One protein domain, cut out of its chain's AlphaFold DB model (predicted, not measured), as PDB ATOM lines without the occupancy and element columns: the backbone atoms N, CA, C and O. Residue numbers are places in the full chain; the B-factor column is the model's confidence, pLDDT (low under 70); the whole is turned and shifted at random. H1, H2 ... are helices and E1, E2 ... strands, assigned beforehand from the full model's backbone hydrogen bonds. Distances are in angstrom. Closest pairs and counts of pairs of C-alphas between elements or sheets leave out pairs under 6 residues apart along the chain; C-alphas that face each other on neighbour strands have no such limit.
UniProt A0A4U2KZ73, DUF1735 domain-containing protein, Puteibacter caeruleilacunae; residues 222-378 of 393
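AT A GLANCE: This is residues 222 to 378 of the 393 residues of the protein "DUF1735 domain-containing protein" of Puteibacter caeruleilacunae (UniProt A0A4U2KZ73). A closed barrel of eight antiparallel strands makes the body, with the short helix H1 on its outside and H2 just beyond H1. The link from E8, residues 355 to 370, leads to the last helix, H3, which is set off from the barrel; residues 267 to 280 and 301 to 321 make long loops between strands. The printed part has 157 residues, in the order E1 H1 H2 E2 E3 E4 E5 E6 E7 E8 H3; under half are in named elements, and the class is mixed, helices and strands. The whole is compact, with a radius of gyration of the C-alphas of 15.2 A and spans of 43 by 35 by 32 A.

IN THESE COORDINATES: The strands are E1, residues 222 to 225, E2, 245 to 250, E3, 261 to 266, E4, 281 to 288 and 23.2 A long, E5, 296 to 300, E6, 322 to 328, E7, 333 to 339 and 19.1 A, and E8, 345 to 354 and 27.2 A. The helices are H1, residues 226 to 229, H2, 232 to 235, and H3, 371 to 376 and 8.7 A. E1 begins at C-alpha 222 (-67.599, 77.806, 45.633), E8 ends at C-alpha 354 (-62.584, 79.372, 43.866), and H3 ends at C-alpha 376 (-72.461, 63.802, 61.690).

HOW THE PARTS SIT: Round the ring run E1 to E8 in chain order and back to E1. E2 to E8 form a meander, each strand the antiparallel neighbour of the one before, and each successive pair is a hairpin. Across the neighbour strands E2 and E3, N 247 and O 264 are within hydrogen-bond range at 2.8 A. E6 is staggered: it pairs with E5 over residues 322 to 325, N 296 to O 325 being 2.8 A, and with E7 over 326 to 328, N 328 to O 333 being 2.8 A. E8 and E1 close the ring at 139 degrees, with N 222 and O 354 at 2.8 A. H1 is on the barrel, outside it, at a height over the sheet of 6.3 A; the closest C-alphas of H1 and E8 are those of Ala 226 and Val 349, 5.5 A. H1 and H2 are close but not clearly touching, Leu 228 and Asn 235 having the closest C-alphas, 6.4 A. H2 and H3 are not on the barrel. In H3 every O i to N i+4 pair is within hydrogen-bond range; H1 and H2 are too short for such a pair.

THE WHOLE: The farthest C-alphas, those of Glu 291 and Asn 363, are 44.1 A apart. The printed part has no cut. The links E3 to E4, E5 to E6 and E8 to H3 are long. The mean pLDDT of the printed part is 71.9, and 68 residues are under 70, among them 267 to 281 and 357 to 378.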
ATOM      1  N   ARG A 222     -66.644  76.756  45.318       88.31
ATOM      2  CA  ARG A 222     -67.599  77.806  45.633       88.31
ATOM      3  C   ARG A 222     -68.031  78.539  44.370       88.31
ATOM      4  O   ARG A 222     -67.224  78.979  43.552       88.31
ATOM      5  N   TYR A 223     -69.335  78.737  44.256       90.88
ATOM      6  CA  TYR A 223     -69.989  79.411  43.147       90.88
ATOM      7  C   TYR A 223     -70.821  80.582  43.645       90.88
ATOM      8  O   TYR A 223     -71.612  80.452  44.580       90.88
ATOM      9  N   HIS A 224     -70.684  81.725  42.988       89.50
ATOM     10  CA  HIS A 224     -71.524  82.888  43.215       89.50
ATOM     11  C   HIS A 224     -72.870  82.714  42.501       89.50
ATOM     12  O   HIS A 224     -72.913  82.554  41.283       89.50
ATOM     13  N   SER A 225     -73.970  82.783  43.248       87.81
ATOM     14  CA  SER A 225     -75.334  82.724  42.720       87.81
ATOM     15  C   SER A 225     -75.841  84.128  42.411       87.81
ATOM     16  O   SER A 225     -76.088  84.938  43.311       87.81
ATOM     17  N   ALA A 226     -76.056  84.407  41.122       87.62
ATOM     18  CA  ALA A 226     -76.685  85.652  40.677       87.62
ATOM     19  C   ALA A 226     -78.073  85.840  41.307       87.62
ATOM     20  O   ALA A 226     -78.510  86.959  41.584       87.62
ATOM     21  N   ARG A 227     -78.776  84.732  41.564       79.38
ATOM     22  CA  ARG A 227     -80.117  84.782  42.124       79.38
ATOM     23  C   ARG A 227     -80.131  85.069  43.623       79.38
ATOM     24  O   ARG A 227     -80.970  85.855  44.058       79.38
ATOM     25  N   LEU A 228     -79.206  84.493  44.396       77.00
ATOM     26  CA  LEU A 228     -79.065  84.829  45.815       77.00
ATOM     27  C   LEU A 228     -78.710  86.311  45.994       77.00
ATOM     28  O   LEU A 228     -79.341  86.986  46.809       77.00
ATOM     29  N   GLN A 229     -77.793  86.827  45.167       80.38
ATOM     30  CA  GLN A 229     -77.408  88.242  45.141       80.38
ATOM     31  C   GLN A 229     -78.598  89.176  44.866       80.38
ATOM     32  O   GLN A 229     -78.733  90.226  45.492       80.38
ATOM     33  N   GLY A 230     -79.475  88.803  43.928       72.81
ATOM     34  CA  GLY A 230     -80.643  89.604  43.557       72.81
ATOM     35  C   GLY A 230     -81.725  89.702  44.639       72.81
ATOM     36  O   GLY A 230     -82.638  90.513  44.495       72.81
ATOM     37  N   ASN A 231     -81.643  88.903  45.710       69.44
ATOM     38  CA  ASN A 231     -82.676  88.809  46.743       69.44
ATOM     39  C   ASN A 231     -82.102  88.984  48.161       69.44
ATOM     40  O   ASN A 231     -82.155  88.094  49.012       69.44
ATOM     41  N   ALA A 232     -81.515  90.156  48.412       65.56
ATOM     42  CA  ALA A 232     -80.826  90.452  49.666       65.56
ATOM     43  C   ALA A 232     -81.709  90.372  50.916       65.56
ATOM     44  O   ALA A 232     -81.234  89.930  51.959       65.56
ATOM     45  N   ALA A 233     -82.983  90.755  50.823       63.94
ATOM     46  CA  ALA A 233     -83.885  90.781  51.974       63.94
ATOM     47  C   ALA A 233     -84.168  89.381  52.549       63.94
ATOM     48  O   ALA A 233     -84.280  89.237  53.763       63.94
ATOM     49  N   GLU A 234     -84.246  88.359  51.696       60.06
ATOM     50  CA  GLU A 234     -84.564  86.982  52.101       60.06
ATOM     51  C   GLU A 234     -83.310  86.148  52.403       60.06
ATOM     52  O   GLU A 234     -83.358  85.223  53.209       60.06
ATOM     53  N   ASN A 235     -82.168  86.510  51.808       62.91
ATOM     54  CA  ASN A 235     -80.907  85.765  51.925       62.91
ATOM     55  C   ASN A 235     -79.894  86.402  52.889       62.91
ATOM     56  O   ASN A 235     -78.748  85.953  52.982       62.91
ATOM     57  N   THR A 236     -80.279  87.478  53.574       65.94
ATOM     58  CA  THR A 236     -79.487  88.032  54.674       65.94
ATOM     59  C   THR A 236     -79.868  87.313  55.952       65.94
ATOM     60  O   THR A 236     -81.011  87.376  56.406       65.94
ATOM     61  N   THR A 237     -78.912  86.605  56.543       60.47
ATOM     62  CA  THR A 237     -79.146  85.921  57.806       60.47
ATOM     63  C   THR A 237     -79.316  86.914  58.958       60.47
ATOM     64  O   THR A 237     -78.873  88.060  58.869       60.47
ATOM     65  N   PRO A 238     -79.942  86.507  60.078       56.28
ATOM     66  CA  PRO A 238     -80.130  87.380  61.242       56.28
ATOM     67  C   PRO A 238     -78.838  87.939  61.866       56.28
ATOM     68  O   PRO A 238     -78.911  88.835  62.700       56.28
ATOM     69  N   ASP A 239     -77.672  87.403  61.500       56.94
ATOM     70  CA  ASP A 239     -76.335  87.899  61.858       56.94
ATOM     71  C   ASP A 239     -75.809  88.991  60.897       56.94
ATOM     72  O   ASP A 239     -74.690  89.470  61.060       56.94
ATOM     73  N   GLY A 240     -76.614  89.409  59.913       59.56
ATOM     74  CA  GLY A 240     -76.291  90.459  58.945       59.56
ATOM     75  C   GLY A 240     -75.483  89.983  57.738       59.56
ATOM     76  O   GLY A 240     -75.130  90.805  56.892       59.56
ATOM     77  N   TYR A 241     -75.188  88.685  57.626       65.25
ATOM     78  CA  TYR A 241     -74.435  88.154  56.494       65.25
ATOM     79  C   TYR A 241     -75.345  87.853  55.299       65.25
ATOM     80  O   TYR A 241     -76.300  87.086  55.394       65.25
ATOM     81  N   HIS A 242     -75.032  88.433  54.142       70.44
ATOM     82  CA  HIS A 242     -75.741  88.138  52.902       70.44
ATOM     83  C   HIS A 242     -75.121  86.915  52.215       70.44
ATOM     84  O   HIS A 242     -74.000  86.972  51.701       70.44
ATOM     85  N   ARG A 243     -75.840  85.790  52.225       72.88
ATOM     86  CA  ARG A 243     -75.367  84.543  51.621       72.88
ATOM     87  C   ARG A 243     -75.585  84.588  50.113       72.88
ATOM     88  O   ARG A 243     -76.717  84.532  49.653       72.88
ATOM     89  N   VAL A 244     -74.488  84.656  49.360       78.62
ATOM     90  CA  VAL A 244     -74.492  84.710  47.884       78.62
ATOM     91  C   VAL A 244     -73.879  83.478  47.227       78.62
ATOM     92  O   VAL A 244     -73.826  83.393  46.004       78.62
ATOM     93  N   TYR A 245     -73.404  82.524  48.028       81.56
ATOM     94  CA  TYR A 245     -72.642  81.384  47.541       81.56
ATOM     95  C   TYR A 245     -73.410  80.067  47.649       81.56
ATOM     96  O   TYR A 245     -74.172  79.837  48.592       81.56
ATOM     97  N   LYS A 246     -73.156  79.202  46.668       84.19
ATOM     98  CA  LYS A 246     -73.452  77.770  46.676       84.19
ATOM     99  C   LYS A 246     -72.159  77.002  46.432       84.19
ATOM    100  O   LYS A 246     -71.173  77.576  45.976       84.19
ATOM    101  N   TRP A 247     -72.176  75.715  46.713       84.81
ATOM    102  CA  TRP A 247     -71.031  74.835  46.559       84.81
ATOM    103  C   TRP A 247     -71.398  73.652  45.676       84.81
ATOM    104  O   TRP A 247     -72.527  73.162  45.725       84.81
ATOM    105  N   ILE A 248     -70.433  73.212  44.872       88.25
ATOM    106  CA  ILE A 248     -70.532  71.997  44.063       88.25
ATOM    107  C   ILE A 248     -69.419  71.064  44.492       88.25
ATOM    108  O   ILE A 248     -68.256  71.412  44.333       88.25
ATOM    109  N   THR A 249     -69.769  69.897  45.022       84.62
ATOM    110  CA  THR A 249     -68.820  68.861  45.465       84.62
ATOM    111  C   THR A 249     -69.073  67.572  44.701       84.62
ATOM    112  O   THR A 249     -70.223  67.285  44.369       84.62
ATOM    113  N   ARG A 250     -68.044  66.758  44.442       85.94
ATOM    114  CA  ARG A 250     -68.264  65.393  43.931       85.94
ATOM    115  C   ARG A 250     -69.103  64.567  44.917       85.94
ATOM    116  O   ARG A 250     -69.042  64.797  46.125       85.94
ATOM    117  N   LEU A 251     -69.853  63.582  44.422       83.75
ATOM    118  CA  LEU A 251     -70.548  62.616  45.285       83.75
ATOM    119  C   LEU A 251     -69.587  61.580  45.877       83.75
ATOM    120  O   LEU A 251     -69.702  61.210  47.041       83.75
ATOM    121  N   GLY A 252     -68.590  61.124  45.127       81.12
ATOM    122  CA  GLY A 252     -67.642  60.144  45.643       81.12
ATOM    123  C   GLY A 252     -66.471  59.898  44.712       81.12
ATOM    124  O   GLY A 252     -66.426  60.414  43.598       81.12
ATOM    125  N   ASP A 253     -65.527  59.093  45.193       77.56
ATOM    126  CA  ASP A 253     -64.297  58.746  44.471       77.56
ATOM    127  C   ASP A 253     -64.383  57.384  43.753       77.56
ATOM    128  O   ASP A 253     -63.408  56.923  43.162       77.56
ATOM    129  N   THR A 254     -65.536  56.713  43.808       81.12
ATOM    130  CA  THR A 254     -65.780  55.446  43.108       81.12
ATOM    131  C   THR A 254     -66.124  55.687  41.641       81.12
ATOM    132  O   THR A 254     -66.806  56.660  41.322       81.12
ATOM    133  N   ASP A 255     -65.755  54.758  40.753       79.62
ATOM    134  CA  ASP A 255     -66.048  54.863  39.314       79.62
ATOM    135  C   ASP A 255     -67.546  55.051  39.013       79.62
ATOM    136  O   ASP A 255     -67.900  55.788  38.097       79.62
ATOM    137  N   GLU A 256     -68.429  54.453  39.819       83.19
ATOM    138  CA  GLU A 256     -69.890  54.583  39.695       83.19
ATOM    139  C   GLU A 256     -70.408  56.002  39.982       83.19
ATOM    140  O   GLU A 256     -71.437  56.399  39.444       83.19
ATOM    141  N   LEU A 257     -69.696  56.776  40.808       82.19
ATOM    142  CA  LEU A 257     -70.062  58.141  41.220       82.19
ATOM    143  C   LEU A 257     -69.258  59.208  40.474       82.19
ATOM    144  O   LEU A 257     -69.390  60.406  40.741       82.19
ATOM    145  N   LYS A 258     -68.415  58.778  39.534       81.31
ATOM    146  CA  LYS A 258     -67.598  59.663  38.722       81.31
ATOM    147  C   LYS A 258     -68.487  60.611  37.920       81.31
ATOM    148  O   LYS A 258     -69.494  60.204  37.352       81.31
ATOM    149  N   ASP A 259     -68.087  61.881  37.880       77.56
ATOM    150  CA  ASP A 259     -68.806  62.958  37.190       77.56
ATOM    151  C   ASP A 259     -70.256  63.165  37.694       77.56
ATOM    152  O   ASP A 259     -71.081  63.784  37.017       77.56
ATOM    153  N   GLN A 260     -70.547  62.701  38.919       88.12
ATOM    154  CA  GLN A 260     -71.741  63.046  39.679       88.12
ATOM    155  C   GLN A 260     -71.373  63.984  40.833       88.12
ATOM    156  O   GLN A 260     -70.396  63.777  41.560       88.12
ATOM    157  N   TYR A 261     -72.180  65.019  41.013       88.94
ATOM    158  CA  TYR A 261     -71.925  66.119  41.928       88.94
ATOM    159  C   TYR A 261     -73.146  66.386  42.805       88.94
ATOM    160  O   TYR A 261     -74.263  65.975  42.507       88.94
ATOM    161  N   THR A 262     -72.936  67.127  43.882       87.06
ATOM    162  CA  THR A 262     -73.993  67.731  44.687       87.06
ATOM    163  C   THR A 262     -73.871  69.238  44.587       87.06
ATOM    164  O   THR A 262     -72.823  69.782  44.929       87.06
ATOM    165  N   ILE A 263     -74.941  69.921  44.172       86.12
ATOM    166  CA  ILE A 263     -75.110  71.346  44.468       86.12
ATOM    167  C   ILE A 263     -75.758  71.447  45.830       86.12
ATOM    168  O   ILE A 263     -76.836  70.897  46.067       86.12
ATOM    169  N   TRP A 264     -75.148  72.237  46.696       78.81
ATOM    170  CA  TRP A 264     -75.721  72.542  47.988       78.81
ATOM    171  C   TRP A 264     -75.378  73.964  48.419       78.81
ATOM    172  O   TRP A 264     -74.497  74.622  47.865       78.81
ATOM    173  N   GLY A 265     -76.142  74.498  49.360       74.50
ATOM    174  CA  GLY A 265     -76.002  75.892  49.770       74.50
ATOM    175  C   GLY A 265     -77.309  76.477  50.253       74.50
ATOM    176  O   GLY A 265     -78.275  75.758  50.503       74.50
ATOM    177  N   THR A 266     -77.345  77.806  50.347       71.25
ATOM    178  CA  THR A 266     -78.583  78.503  50.708       71.25
ATOM    179  C   THR A 266     -79.624  78.314  49.607       71.25
ATOM    180  O   THR A 266     -79.376  78.605  48.433       71.25
ATOM    181  N   GLY A 267     -80.784  77.795  49.998       64.19
ATOM    182  CA  GLY A 267     -81.963  77.699  49.160       64.19
ATOM    183  C   GLY A 267     -82.447  79.090  48.797       64.19
ATOM    184  O   GLY A 267     -82.537  79.968  49.645       64.19
ATOM    185  N   VAL A 268     -82.760  79.297  47.522       56.00
ATOM    186  CA  VAL A 268     -83.149  80.625  47.035       56.00
ATOM    187  C   VAL A 268     -84.573  80.998  47.492       56.00
ATOM    188  O   VAL A 268     -84.968  82.153  47.355       56.00
ATOM    189  N   TRP A 269     -85.357  80.027  47.992       55.53
ATOM    190  CA  TRP A 269     -86.745  80.185  48.440       55.53
ATOM    191  C   TRP A 269     -87.014  79.359  49.706       55.53
ATOM    192  O   TRP A 269     -86.876  78.136  49.697       55.53
ATOM    193  N   SER A 270     -87.477  80.029  50.764       40.50
ATOM    194  CA  SER A 270     -88.184  79.428  51.899       40.50
ATOM    195  C   SER A 270     -89.692  79.566  51.664       40.50
ATOM    196  O   SER A 270     -90.352  80.456  52.185       40.50
ATOM    197  N   PHE A 271     -90.280  78.691  50.843       39.06
ATOM    198  CA  PHE A 271     -91.745  78.544  50.879       39.06
ATOM    199  C   PHE A 271     -92.223  77.912  52.189       39.06
ATOM    200  O   PHE A 271     -93.403  78.003  52.518       39.06
ATOM    201  N   ASP A 272     -91.295  77.340  52.957       36.03
ATOM    202  CA  ASP A 272     -91.522  76.944  54.329       36.03
ATOM    203  C   ASP A 272     -90.900  77.954  55.296       36.03
ATOM    204  O   ASP A 272     -89.684  78.100  55.397       36.03
ATOM    205  N   MET A 273     -91.797  78.541  56.088       35.72
ATOM    206  CA  MET A 273     -91.571  79.194  57.377       35.72
ATOM    207  C   MET A 273     -91.414  80.719  57.370       35.72
ATOM    208  O   MET A 273     -90.377  81.287  57.705       35.72
ATOM    209  N   HIS A 274     -92.565  81.391  57.312       32.72
ATOM    210  CA  HIS A 274     -92.839  82.388  58.347       32.72
ATOM    211  C   HIS A 274     -92.745  81.713  59.737       32.72
ATOM    212  O   HIS A 274     -93.736  81.200  60.247       32.72
ATOM    213  N   GLY A 275     -91.552  81.676  60.348       32.31
ATOM    214  CA  GLY A 275     -91.423  81.490  61.804       32.31
ATOM    215  C   GLY A 275     -90.419  80.466  62.344       32.31
ATOM    216  O   GLY A 275     -90.237  80.418  63.554       32.31
ATOM    217  N   PHE A 276     -89.729  79.685  61.516       31.94
ATOM    218  CA  PHE A 276     -88.714  78.722  61.973       31.94
ATOM    219  C   PHE A 276     -87.657  78.587  60.877       31.94
ATOM    220  O   PHE A 276     -87.806  77.877  59.888       31.94
ATOM    221  N   ASN A 277     -86.576  79.335  61.045       38.84
ATOM    222  CA  ASN A 277     -85.439  79.324  60.141       38.84
ATOM    223  C   ASN A 277     -84.634  78.037  60.341       38.84
ATOM    224  O   ASN A 277     -83.555  78.086  60.920       38.84
ATOM    225  N   GLY A 278     -85.129  76.898  59.851       40.50
ATOM    226  CA  GLY A 278     -84.353  75.664  59.743       40.50
ATOM    227  C   GLY A 278     -83.237  75.815  58.708       40.50
ATOM    228  O   GLY A 278     -83.315  75.229  57.643       40.50
ATOM    229  N   ALA A 279     -82.255  76.672  58.989       45.75
ATOM    230  CA  ALA A 279     -81.005  76.984  58.288       45.75
ATOM    231  C   ALA A 279     -80.991  77.228  56.763       45.75
ATOM    232  O   ALA A 279     -79.965  77.706  56.271       45.75
ATOM    233  N   GLY A 280     -82.082  76.974  56.036       52.69
ATOM    234  CA  GLY A 280     -82.267  77.291  54.623       52.69
ATOM    235  C   GLY A 280     -81.286  76.588  53.687       52.69
ATOM    236  O   GLY A 280     -80.906  77.194  52.694       52.69
ATOM    237  N   TRP A 281     -80.828  75.372  53.999       64.19
ATOM    238  CA  TRP A 281     -79.915  74.625  53.125       64.19
ATOM    239  C   TRP A 281     -80.688  73.714  52.178       64.19
ATOM    240  O   TRP A 281     -81.585  72.998  52.613       64.19
ATOM    241  N   MET A 282     -80.315  73.724  50.901       72.06
ATOM    242  CA  MET A 282     -80.831  72.801  49.890       72.06
ATOM    243  C   MET A 282     -79.701  71.915  49.371       72.06
ATOM    244  O   MET A 282     -78.571  72.387  49.258       72.06
ATOM    245  N   TYR A 283     -80.024  70.673  49.016       79.12
ATOM    246  CA  TYR A 283     -79.138  69.731  48.329       79.12
ATOM    247  C   TYR A 283     -79.832  69.279  47.047       79.12
ATOM    248  O   TYR A 283     -81.039  69.047  47.062       79.12
ATOM    249  N   ASN A 284     -79.101  69.194  45.940       84.62
ATOM    250  CA  ASN A 284     -79.556  68.580  44.696       84.62
ATOM    251  C   ASN A 284     -78.403  67.794  44.099       84.62
ATOM    252  O   ASN A 284     -77.255  68.247  44.130       84.62
ATOM    253  N   LYS A 285     -78.725  66.651  43.517       89.06
ATOM    254  CA  LYS A 285     -77.774  65.854  42.763       89.06
ATOM    255  C   LYS A 285     -77.640  66.424  41.354       89.06
ATOM    256  O   LYS A 285     -78.630  66.842  40.759       89.06
ATOM    257  N   LEU A 286     -76.419  66.437  40.829       90.19
ATOM    258  CA  LEU A 286     -76.150  66.648  39.414       90.19
ATOM    259  C   LEU A 286     -75.442  65.448  38.837       90.19
ATOM    260  O   LEU A 286     -74.433  64.996  39.371       90.19
ATOM    261  N   SER A 287     -75.921  65.006  37.695       89.31
ATOM    262  CA  SER A 287     -75.268  63.992  36.883       89.31
ATOM    263  C   SER A 287     -75.270  64.442  35.434       89.31
ATOM    264  O   SER A 287     -76.055  65.302  35.034       89.31
ATOM    265  N   LEU A 288     -74.365  63.884  34.641       84.00
ATOM    266  CA  LEU A 288     -74.420  64.044  33.194       84.00
ATOM    267  C   LEU A 288     -75.752  63.512  32.667       84.00
ATOM    268  O   LEU A 288     -76.239  62.484  33.132       84.00
ATOM    269  N   ASN A 289     -76.355  64.245  31.733       78.12
ATOM    270  CA  ASN A 289     -77.601  63.831  31.118       78.12
ATOM    271  C   ASN A 289     -77.325  62.878  29.945       78.12
ATOM    272  O   ASN A 289     -76.604  63.226  29.007       78.12
ATOM    273  N   ASP A 290     -77.947  61.701  29.993       67.38
ATOM    274  CA  ASP A 290     -77.841  60.671  28.958       67.38
ATOM    275  C   ASP A 290     -78.784  60.913  27.759       67.38
ATOM    276  O   ASP A 290     -78.557  60.382  26.672       67.38
ATOM    277  N   GLU A 291     -79.833  61.727  27.925       67.31
ATOM    278  CA  GLU A 291     -80.828  62.042  26.891       67.31
ATOM    279  C   GLU A 291     -80.476  63.304  26.090       67.31
ATOM    280  O   GLU A 291     -80.674  63.361  24.873       67.31
ATOM    281  N   VAL A 292     -79.948  64.331  26.763       69.25
ATOM    282  CA  VAL A 292     -79.567  65.607  26.147       69.25
ATOM    283  C   VAL A 292     -78.063  65.789  26.287       69.25
ATOM    284  O   VAL A 292     -77.545  66.125  27.347       69.25
ATOM    285  N   PHE A 293     -77.340  65.567  25.193       67.25
ATOM    286  CA  PHE A 293     -75.883  65.593  25.243       67.25
ATOM    287  C   PHE A 293     -75.337  66.969  25.657       67.25
ATOM    288  O   PHE A 293     -75.745  68.002  25.121       67.25
ATOM    289  N   GLY A 294     -74.350  66.972  26.559       69.25
ATOM    290  CA  GLY A 294     -73.658  68.188  26.999       69.25
ATOM    291  C   GLY A 294     -74.416  68.997  28.051       69.25
ATOM    292  O   GLY A 294     -74.046  70.141  28.321       69.25
ATOM    293  N   THR A 295     -75.463  68.426  28.646       81.69
ATOM    294  CA  THR A 295     -76.184  69.013  29.776       81.69
ATOM    295  C   THR A 295     -76.059  68.136  31.020       81.69
ATOM    296  O   THR A 295     -75.592  66.996  30.973       81.69
ATOM    297  N   TYR A 296     -76.447  68.705  32.153       86.12
ATOM    298  CA  TYR A 296     -76.558  68.025  33.431       86.12
ATOM    299  C   TYR A 296     -78.033  67.848  33.784       86.12
ATOM    300  O   TYR A 296     -78.849  68.758  33.588       86.12
ATOM    301  N   THR A 297     -78.364  66.698  34.352       90.06
ATOM    302  CA  THR A 297     -79.626  66.480  35.048       90.06
ATOM    303  C   THR A 297     -79.477  66.993  36.475       90.06
ATOM    304  O   THR A 297     -78.519  66.629  37.153       90.06
ATOM    305  N   VAL A 298     -80.392  67.848  36.928       88.56
ATOM    306  CA  VAL A 298     -80.505  68.254  38.336       88.56
ATOM    307  C   VAL A 298     -81.669  67.488  38.942       88.56
ATOM    308  O   VAL A 298     -82.813  67.677  38.529       88.56
ATOM    309  N   GLU A 299     -81.373  66.648  39.929       87.94
ATOM    310  CA  GLU A 299     -82.360  65.841  40.643       87.94
ATOM    311  C   GLU A 299     -82.512  66.345  42.087       87.94
ATOM    312  O   GLU A 299     -81.510  66.515  42.797       87.94
ATOM    313  N   PRO A 300     -83.749  66.584  42.555       81.88
ATOM    314  CA  PRO A 300     -83.986  66.910  43.950       81.88
ATOM    315  C   PRO A 300     -83.784  65.672  44.830       81.88
ATOM    316  O   PRO A 300     -84.158  64.556  44.473       81.88
ATOM    317  N   ILE A 301     -83.251  65.890  46.024       79.69
ATOM    318  CA  ILE A 301     -83.155  64.889  47.082       79.69
ATOM    319  C   ILE A 301     -84.529  64.731  47.734       79.69
ATOM    320  O   ILE A 301     -85.093  65.690  48.278       79.69
ATOM    321  N   LEU A 302     -85.063  63.514  47.677       77.12
ATOM    322  CA  LEU A 302     -86.383  63.175  48.198       77.12
ATOM    323  C   LEU A 302     -86.364  62.964  49.718       77.12
ATOM    324  O   LEU A 302     -85.338  62.653  50.321       77.12
ATOM    325  N   GLU A 303     -87.523  63.127  50.358       73.75
ATOM    326  CA  GLU A 303     -87.673  62.812  51.780       73.75
ATOM    327  C   GLU A 303     -87.432  61.313  52.035       73.75
ATOM    328  O   GLU A 303     -87.987  60.459  51.346       73.75
ATOM    329  N   GLY A 304     -86.615  60.999  53.045       73.50
ATOM    330  CA  GLY A 304     -86.269  59.624  53.414       73.50
ATOM    331  C   GLY A 304     -84.997  59.082  52.758       73.50
ATOM    332  O   GLY A 304     -84.573  57.990  53.131       73.50
ATOM    333  N   ASP A 305     -84.369  59.830  51.846       77.06
ATOM    334  CA  ASP A 305     -83.028  59.510  51.356       77.06
ATOM    335  C   ASP A 305     -82.002  59.705  52.485       77.06
ATOM    336  O   ASP A 305     -81.822  60.809  53.002       77.06
ATOM    337  N   THR A 306     -81.376  58.606  52.906       76.44
ATOM    338  CA  THR A 306     -80.428  58.580  54.025       76.44
ATOM    339  C   THR A 306     -78.999  58.912  53.623       76.44
ATOM    340  O   THR A 306     -78.149  58.977  54.506       76.44
ATOM    341  N   ASP A 307     -78.711  59.081  52.331       76.75
ATOM    342  CA  ASP A 307     -77.360  59.412  51.879       76.75
ATOM    343  C   ASP A 307     -77.052  60.911  51.966       76.75
ATOM    344  O   ASP A 307     -75.885  61.323  51.957       76.75
ATOM    345  N   PHE A 308     -78.097  61.727  52.103       76.19
ATOM    346  CA  PHE A 308     -78.025  63.175  52.224       76.19
ATOM    347  C   PHE A 308     -78.522  63.638  53.601       76.19
ATOM    348  O   PHE A 308     -79.392  63.010  54.201       76.19
ATOM    349  N   PRO A 309     -78.029  64.774  54.126       68.00
ATOM    350  CA  PRO A 309     -78.325  65.186  55.496       68.00
ATOM    351  C   PRO A 309     -79.728  65.798  55.605       68.00
ATOM    352  O   PRO A 309     -80.318  65.835  56.683       68.00
ATOM    353  N   PHE A 310     -80.231  66.333  54.489       70.81
ATOM    354  CA  PHE A 310     -81.532  66.967  54.353       70.81
ATOM    355  C   PHE A 310     -82.051  66.761  52.926       70.81
ATOM    356  O   PHE A 310     -81.292  66.870  51.962       70.81
ATOM    357  N   HIS A 311     -83.355  66.524  52.804       67.62
ATOM    358  CA  HIS A 311     -84.072  66.588  51.531       67.62
ATOM    359  C   HIS A 311     -84.035  68.007  50.946       67.62
ATOM    360  O   HIS A 311     -83.791  68.983  51.659       67.62
ATOM    361  N   THR A 312     -84.351  68.155  49.659       69.19
ATOM    362  CA  THR A 312     -84.453  69.487  49.043       69.19
ATOM    363  C   THR A 312     -85.662  70.267  49.581       69.19
ATOM    364  O   THR A 312     -85.549  71.477  49.768       69.19
ATOM    365  N   PHE A 313     -86.796  69.598  49.869       64.31
ATOM    366  CA  PHE A 313     -88.029  70.193  50.431       64.31
ATOM    367  C   PHE A 313     -88.791  69.240  51.375       64.31
ATOM    368  O   PHE A 313     -88.768  68.030  51.169       64.31
ATOM    369  N   LYS A 314     -89.477  69.796  52.391       52.62
ATOM    370  CA  LYS A 314     -90.087  69.061  53.524       52.62
ATOM    371  C   LYS A 314     -91.535  68.598  53.312       52.62
ATOM    372  O   LYS A 314     -92.061  67.850  54.132       52.62
ATOM    373  N   TRP A 315     -92.210  69.035  52.250       47.97
ATOM    374  CA  TRP A 315     -93.593  68.635  51.959       47.97
ATOM    375  C   TRP A 315     -93.715  67.783  50.698       47.97
ATOM    376  O   TRP A 315     -92.826  67.784  49.852       47.97
ATOM    377  N   SER A 316     -94.853  67.078  50.602       42.06
ATOM    378  CA  SER A 316     -95.288  66.055  49.627       42.06
ATOM    379  C   SER A 316     -95.306  66.468  48.145       42.06
ATOM    380  O   SER A 316     -96.057  65.921  47.340       42.06
ATOM    381  N   SER A 317     -94.535  67.477  47.786       50.31
ATOM    382  CA  SER A 317     -94.378  68.025  46.459       50.31
ATOM    383  C   SER A 317     -92.973  67.709  45.965       50.31
ATOM    384  O   SER A 317     -92.030  68.468  46.193       50.31
ATOM    385  N   THR A 318     -92.830  66.566  45.304       56.28
ATOM    386  CA  THR A 318     -91.607  66.221  44.583       56.28
ATOM    387  C   THR A 318     -91.395  67.242  43.473       56.28
ATOM    388  O   THR A 318     -92.238  67.379  42.585       56.28
ATOM    389  N   GLN A 319     -90.294  67.989  43.537       64.94
ATOM    390  CA  GLN A 319     -89.838  68.752  42.382       64.94
ATOM    391  C   GLN A 319     -89.508  67.775  41.253       64.94
ATOM    392  O   GLN A 319     -89.072  66.651  41.500       64.94
ATOM    393  N   ASN A 320     -89.744  68.191  40.014       74.31
ATOM    394  CA  ASN A 320     -89.326  67.390  38.874       74.31
ATOM    395  C   ASN A 320     -87.830  67.607  38.621       74.31
ATOM    396  O   ASN A 320     -87.333  68.714  38.848       74.31
ATOM    397  N   PRO A 321     -87.109  66.598  38.123       84.69
ATOM    398  CA  PRO A 321     -85.775  66.825  37.599       84.69
ATOM    399  C   PRO A 321     -85.815  67.834  36.442       84.69
ATOM    400  O   PRO A 321     -86.812  67.949  35.717       84.69
ATOM    401  N   SER A 322     -84.722  68.565  36.263       86.81
ATOM    402  CA  SER A 322     -84.468  69.340  35.047       86.81
ATOM    403  C   SER A 322     -83.300  68.741  34.287       86.81
ATOM    404  O   SER A 322     -82.352  68.237  34.882       86.81
ATOM    405  N   TYR A 323     -83.375  68.798  32.964       86.44
ATOM    406  CA  TYR A 323     -82.523  68.016  32.070       86.44
ATOM    407  C   TYR A 323     -81.594  68.893  31.223       86.44
ATOM    408  O   TYR A 323     -80.673  68.405  30.578       86.44
ATOM    409  N   ASP A 324     -81.816  70.201  31.200       84.88
ATOM    410  CA  ASP A 324     -81.194  71.151  30.281       84.88
ATOM    411  C   ASP A 324     -80.185  72.090  30.960       84.88
ATOM    412  O   ASP A 324     -79.815  73.117  30.393       84.88
ATOM    413  N   ASN A 325     -79.687  71.719  32.143       86.69
ATOM    414  CA  ASN A 325     -78.699  72.496  32.892       86.69
ATOM    415  C   ASN A 325     -77.339  72.469  32.187       86.69
ATOM    416  O   ASN A 325     -76.883  71.416  31.744       86.69
ATOM    417  N   ARG A 326     -76.661  73.612  32.069       87.00
ATOM    418  CA  ARG A 326     -75.470  73.743  31.211       87.00
ATOM    419  C   ARG A 326     -74.342  74.466  31.909       87.00
ATOM    420  O   ARG A 326     -74.547  75.548  32.453       87.00
ATOM    421  N   TYR A 327     -73.147  73.896  31.816       85.69
ATOM    422  CA  TYR A 327     -71.917  74.549  32.230       85.69
ATOM    423  C   TYR A 327     -71.181  75.117  31.018       85.69
ATOM    424  O   TYR A 327     -70.858  74.387  30.083       85.69
ATOM    425  N   ASP A 328     -70.913  76.419  31.044       83.38
ATOM    426  CA  ASP A 328     -70.056  77.091  30.075       83.38
ATOM    427  C   ASP A 328     -68.643  77.253  30.663       83.38
ATOM    428  O   ASP A 328     -68.449  78.064  31.578       83.38
ATOM    429  N   PRO A 329     -67.632  76.527  30.146       78.06
ATOM    430  CA  PRO A 329     -66.268  76.592  30.661       78.06
ATOM    431  C   PRO A 329     -65.603  77.952  30.418       78.06
ATOM    432  O   PRO A 329     -64.714  78.339  31.178       78.06
ATOM    433  N   LYS A 330     -66.040  78.715  29.405       79.44
ATOM    434  CA  LYS A 330     -65.452  80.020  29.066       79.44
ATOM    435  C   LYS A 330     -65.824  81.090  30.084       79.44
ATOM    436  O   LYS A 330     -64.974  81.867  30.513       79.44
ATOM    437  N   THR A 331     -67.097  81.133  30.461       83.00
ATOM    438  CA  THR A 331     -67.606  82.046  31.495       83.00
ATOM    439  C   THR A 331     -67.560  81.427  32.891       83.00
ATOM    440  O   THR A 331     -67.929  82.089  33.860       83.00
ATOM    441  N   LYS A 332     -67.124  80.164  33.002       88.50
ATOM    442  CA  LYS A 332     -67.148  79.345  34.222       88.50
ATOM    443  C   LYS A 332     -68.499  79.397  34.928       88.50
ATOM    444  O   LYS A 332     -68.580  79.528  36.150       88.50
ATOM    445  N   THR A 333     -69.563  79.352  34.138       90.81
ATOM    446  CA  THR A 333     -70.921  79.578  34.617       90.81
ATOM    447  C   THR A 333     -71.765  78.336  34.399       90.81
ATOM    448  O   THR A 333     -71.870  77.835  33.285       90.81
ATOM    449  N   LEU A 334     -72.377  77.844  35.469       91.06
ATOM    450  CA  LEU A 334     -73.378  76.794  35.447       91.06
ATOM    451  C   LEU A 334     -74.771  77.436  35.516       91.06
ATOM    452  O   LEU A 334     -75.146  78.024  36.530       91.06
ATOM    453  N   THR A 335     -75.535  77.315  34.436       91.69
ATOM    454  CA  THR A 335     -76.953  77.684  34.395       91.69
ATOM    455  C   THR A 335     -77.781  76.478  34.798       91.69
ATOM    456  O   THR A 335     -77.675  75.415  34.182       91.69
ATOM    457  N   ILE A 336     -78.604  76.654  35.826       89.25
ATOM    458  CA  ILE A 336     -79.438  75.599  36.398       89.25
ATOM    459  C   ILE A 336     -80.888  76.030  36.465       89.25
ATOM    460  O   ILE A 336     -81.194  77.178  36.781       89.25
ATOM    461  N   HIS A 337     -81.771  75.079  36.217       87.31
ATOM    462  CA  HIS A 337     -83.210  75.241  36.218       87.31
ATOM    463  C   HIS A 337     -83.783  74.394  37.349       87.31
ATOM    464  O   HIS A 337     -83.970  73.190  37.213       87.31
ATOM    465  N   TYR A 338     -84.053  75.001  38.499       79.38
ATOM    466  CA  TYR A 338     -84.770  74.306  39.565       79.38
ATOM    467  C   TYR A 338     -86.255  74.273  39.202       79.38
ATOM    468  O   TYR A 338     -86.863  75.327  39.015       79.38
ATOM    469  N   LYS A 339     -86.867  73.093  39.099       75.19
ATOM    470  CA  LYS A 339     -88.311  72.993  38.852       75.19
ATOM    471  C   LYS A 339     -89.052  73.160  40.163       75.19
ATOM    472  O   LYS A 339     -88.867  72.369  41.076       75.19
ATOM    473  N   ASN A 340     -89.927  74.151  40.271       66.06
ATOM    474  CA  ASN A 340     -90.790  74.250  41.447       66.06
ATOM    475  C   ASN A 340     -91.879  73.150  41.456       66.06
ATOM    476  O   ASN A 340     -92.004  72.348  40.531       66.06
ATOM    477  N   ILE A 341     -92.709  73.150  42.503       62.94
ATOM    478  CA  ILE A 341     -93.799  72.182  42.733       62.94
ATOM    479  C   ILE A 341     -94.803  72.116  41.565       62.94
ATOM    480  O   ILE A 341     -95.406  71.076  41.321       62.94
ATOM    481  N   ILE A 342     -94.985  73.219  40.833       62.88
ATOM    482  CA  ILE A 342     -95.896  73.312  39.681       62.88
ATOM    483  C   ILE A 342     -95.169  73.142  38.335       62.88
ATOM    484  O   ILE A 342     -95.746  73.420  37.286       62.88
ATOM    485  N   GLY A 343     -93.907  72.695  38.350       62.41
ATOM    486  CA  GLY A 343     -93.110  72.392  37.158       62.41
ATOM    487  C   GLY A 343     -92.565  73.608  36.403       62.41
ATOM    488  O   GLY A 343     -92.072  73.453  35.287       62.41
ATOM    489  N   GLN A 344     -92.641  74.809  36.980       68.88
ATOM    490  CA  GLN A 344     -92.053  76.007  36.379       68.88
ATOM    491  C   GLN A 344     -90.556  76.083  36.660       68.88
ATOM    492  O   GLN A 344     -90.105  75.779  37.767       68.88
ATOM    493  N   ASP A 345     -89.811  76.538  35.652       73.38
ATOM    494  CA  ASP A 345     -88.374  76.740  35.754       73.38
ATOM    495  C   ASP A 345     -88.027  77.945  36.604       73.38
ATOM    496  O   ASP A 345     -88.494  79.067  36.390       73.38
ATOM    497  N   TYR A 346     -87.123  77.695  37.534       75.62
ATOM    498  CA  TYR A 346     -86.451  78.711  38.295       75.62
ATOM    499  C   TYR A 346     -84.968  78.707  37.952       75.62
ATOM    500  O   TYR A 346     -84.199  77.867  38.424       75.62
ATOM    501  N   THR A 347     -84.572  79.656  37.109       85.38
ATOM    502  CA  THR A 347     -83.199  79.749  36.618       85.38
ATOM    503  C   THR A 347     -82.293  80.445  37.629       85.38
ATOM    504  O   THR A 347     -82.556  81.578  38.044       85.38
ATOM    505  N   ASP A 348     -81.194  79.787  37.982       85.81
ATOM    506  CA  ASP A 348     -80.065  80.371  38.698       85.81
ATOM    507  C   ASP A 348     -78.806  80.254  37.838       85.81
ATOM    508  O   ASP A 348     -78.661  79.347  37.016       85.81
ATOM    509  N   VAL A 349     -77.908  81.210  38.022       91.81
ATOM    510  CA  VAL A 349     -76.664  81.327  37.271       91.81
ATOM    511  C   VAL A 349     -75.547  81.312  38.300       91.81
ATOM    512  O   VAL A 349     -75.396  82.253  39.082       91.81
ATOM    513  N   LEU A 350     -74.822  80.196  38.334       92.19
ATOM    514  CA  LEU A 350     -73.747  79.927  39.276       92.19
ATOM    515  C   LEU A 350     -72.404  80.171  38.598       92.19
ATOM    516  O   LEU A 350     -72.004  79.399  37.733       92.19
ATOM    517  N   THR A 351     -71.681  81.205  39.004       93.69
ATOM    518  CA  THR A 351     -70.344  81.499  38.468       93.69
ATOM    519  C   THR A 351     -69.278  80.982  39.425       93.69
ATOM    520  O   THR A 351     -69.272  81.367  40.593       93.69
ATOM    521  N   TYR A 352     -68.383  80.113  38.950       92.25
ATOM    522  CA  TYR A 352     -67.286  79.572  39.756       92.25
ATOM    523  C   TYR A 352     -66.374  80.697  40.253       92.25
ATOM    524  O   TYR A 352     -65.974  81.567  39.474       92.25
ATOM    525  N   VAL A 353     -66.029  80.654  41.537       90.69
ATOM    526  CA  VAL A 353     -65.170  81.646  42.191       90.69
ATOM    527  C   VAL A 353     -63.807  81.030  42.484       90.69
ATOM    528  O   VAL A 353     -62.802  81.463  41.919       90.69
ATOM    529  N   ASP A 354     -63.785  80.012  43.337       86.94
ATOM    530  CA  ASP A 354     -62.584  79.372  43.866       86.94
ATOM    531  C   ASP A 354     -62.909  78.003  44.483       86.94
ATOM    532  O   ASP A 354     -64.070  77.611  44.607       86.94
ATOM    533  N   ASP A 355     -61.866  77.278  44.872       82.44
ATOM    534  CA  ASP A 355     -61.905  76.011  45.604       82.44
ATOM    535  C   ASP A 355     -61.932  76.229  47.131       82.44
ATOM    536  O   ASP A 355     -61.564  75.345  47.902       82.44
ATOM    537  N   ASP A 356     -62.374  77.408  47.592       73.88
ATOM    538  CA  ASP A 356     -62.499  77.712  49.016       73.88
ATOM    539  C   ASP A 356     -63.756  77.055  49.603       73.88
ATOM    540  O   ASP A 356     -64.895  77.524  49.470       73.88
ATOM    541  N   TRP A 357     -63.509  75.957  50.307       67.31
ATOM    542  CA  TRP A 357     -64.496  75.149  51.013       67.31
ATOM    543  C   TRP A 357     -64.881  75.701  52.386       67.31
ATOM    544  O   TRP A 357     -65.665  75.070  53.093       67.31
ATOM    545  N   THR A 358     -64.350  76.857  52.788       67.62
ATOM    546  CA  THR A 358     -64.577  77.397  54.129       67.62
ATOM    547  C   THR A 358     -66.040  77.782  54.323       67.62
ATOM    548  O   THR A 358     -66.572  78.703  53.690       67.62
ATOM    549  N   LEU A 359     -66.685  77.114  55.276       63.69
ATOM    550  CA  LEU A 359     -67.992  77.493  55.786       63.69
ATOM    551  C   LEU A 359     -67.814  78.584  56.843       63.69
ATOM    552  O   LEU A 359     -67.229  78.368  57.899       63.69
ATOM    553  N   LYS A 360     -68.300  79.797  56.568       58.81
ATOM    554  CA  LYS A 360     -68.260  80.867  57.574       58.81
ATOM    555  C   LYS A 360     -69.219  80.525  58.719       58.81
ATOM    556  O   LYS A 360     -70.422  80.410  58.480       58.81
ATOM    557  N   LYS A 361     -68.691  80.410  59.949       52.91
ATOM    558  CA  LYS A 361     -69.466  80.184  61.185       52.91
ATOM    559  C   LYS A 361     -70.594  81.220  61.290       52.91
ATOM    560  O   LYS A 361     -70.343  82.415  61.427       52.91
ATOM    561  N   GLY A 362     -71.839  80.752  61.215       50.84
ATOM    562  CA  GLY A 362     -73.011  81.535  61.597       50.84
ATOM    563  C   GLY A 362     -73.190  81.488  63.113       50.84
ATOM    564  O   GLY A 362     -72.957  80.459  63.738       50.84
ATOM    565  N   ASN A 363     -73.641  82.579  63.728       45.97
ATOM    566  CA  ASN A 363     -73.782  82.688  65.191       45.97
ATOM    567  C   ASN A 363     -74.984  81.902  65.787       45.97
ATOM    568  O   ASN A 363     -75.486  82.257  66.856       45.97
ATOM    569  N   LYS A 364     -75.506  80.859  65.119       51.97
ATOM    570  CA  LYS A 364     -76.674  80.085  65.588       51.97
ATOM    571  C   LYS A 364     -76.513  78.571  65.418       51.97
ATOM    572  O   LYS A 364     -76.148  78.101  64.353       51.97
ATOM    573  N   ARG A 365     -77.014  77.840  66.424       46.94
ATOM    574  CA  ARG A 365     -77.085  76.365  66.567       46.94
ATOM    575  C   ARG A 365     -77.650  75.562  65.382       46.94
ATOM    576  O   ARG A 365     -77.553  74.340  65.388       46.94
ATOM    577  N   GLU A 366     -78.329  76.210  64.438       49.50
ATOM    578  CA  GLU A 366     -79.051  75.538  63.349       49.50
ATOM    579  C   GLU A 366     -78.296  75.594  62.013       49.50
ATOM    580  O   GLU A 366     -78.534  74.740  61.161       49.50
ATOM    581  N   SER A 367     -77.360  76.535  61.823       51.44
ATOM    582  CA  SER A 367     -76.528  76.566  60.613       51.44
ATOM    583  C   SER A 367     -75.563  75.386  60.555       51.44
ATOM    584  O   SER A 367     -75.157  74.849  61.577       51.44
ATOM    585  N   VAL A 368     -75.194  74.981  59.340       55.31
ATOM    586  CA  VAL A 368     -74.034  74.115  59.135       55.31
ATOM    587  C   VAL A 368     -72.784  74.895  59.548       55.31
ATOM    588  O   VAL A 368     -72.520  75.952  58.975       55.31
ATOM    589  N   GLU A 369     -72.070  74.410  60.564       56.38
ATOM    590  CA  GLU A 369     -70.933  75.128  61.164       56.38
ATOM    591  C   GLU A 369     -69.580  74.723  60.560       56.38
ATOM    592  O   GLU A 369     -68.703  75.573  60.438       56.38
ATOM    593  N   ASN A 370     -69.425  73.456  60.157       64.50
ATOM    594  CA  ASN A 370     -68.227  72.899  59.517       64.50
ATOM    595  C   ASN A 370     -68.557  71.570  58.800       64.50
ATOM    596  O   ASN A 370     -69.682  71.059  58.899       64.50
ATOM    597  N   TRP A 371     -67.590  70.985  58.087       67.94
ATOM    598  CA  TRP A 371     -67.802  69.739  57.337       67.94
ATOM    599  C   TRP A 371     -68.062  68.531  58.242       67.94
ATOM    600  O   TRP A 371     -68.850  67.643  57.900       67.94
ATOM    601  N   HIS A 372     -67.473  68.523  59.442       67.50
ATOM    602  CA  HIS A 372     -67.719  67.496  60.455       67.50
ATOM    603  C   HIS A 372     -69.181  67.461  60.918       67.50
ATOM    604  O   HIS A 372     -69.750  66.377  61.084       67.50
ATOM    605  N   HIS A 373     -69.820  68.623  61.064       69.75
ATOM    606  CA  HIS A 373     -71.238  68.737  61.394       69.75
ATOM    607  C   HIS A 373     -72.113  68.129  60.295       69.75
ATOM    608  O   HIS A 373     -73.022  67.363  60.610       69.75
ATOM    609  N   ILE A 374     -71.825  68.402  59.017       69.62
ATOM    610  CA  ILE A 374     -72.564  67.795  57.893       69.62
ATOM    611  C   ILE A 374     -72.433  66.272  57.936       69.62
ATOM    612  O   ILE A 374     -73.441  65.566  57.903       69.62
ATOM    613  N   ARG A 375     -71.206  65.762  58.101       68.56
ATOM    614  CA  ARG A 375     -70.945  64.318  58.186       68.56
ATOM    615  C   ARG A 375     -71.703  63.659  59.339       68.56
ATOM    616  O   ARG A 375     -72.302  62.604  59.163       68.56
ATOM    617  N   SER A 376     -71.746  64.309  60.506       68.56
ATOM    618  CA  SER A 376     -72.461  63.802  61.690       68.56
ATOM    619  C   SER A 376     -73.977  63.673  61.498       68.56
ATOM    620  O   SER A 376     -74.626  62.956  62.257       68.56
ATOM    621  N   LYS A 377     -74.548  64.337  60.484       69.25
ATOM    622  CA  LYS A 377     -75.978  64.289  60.152       69.25
ATOM    623  C   LYS A 377     -76.340  63.165  59.171       69.25
ATOM    624  O   LYS A 377     -77.478  63.127  58.722       69.25
ATOM    625  N   GLY A 378     -75.410  62.253  58.870       63.41
ATOM    626  CA  GLY A 378     -75.665  61.090  58.010       63.41
ATOM    627  C   GLY A 378     -75.314  61.298  56.538       63.41
ATOM    628  O   GLY A 378     -75.838  60.594  55.691       63.41
TER     629      GLY A 378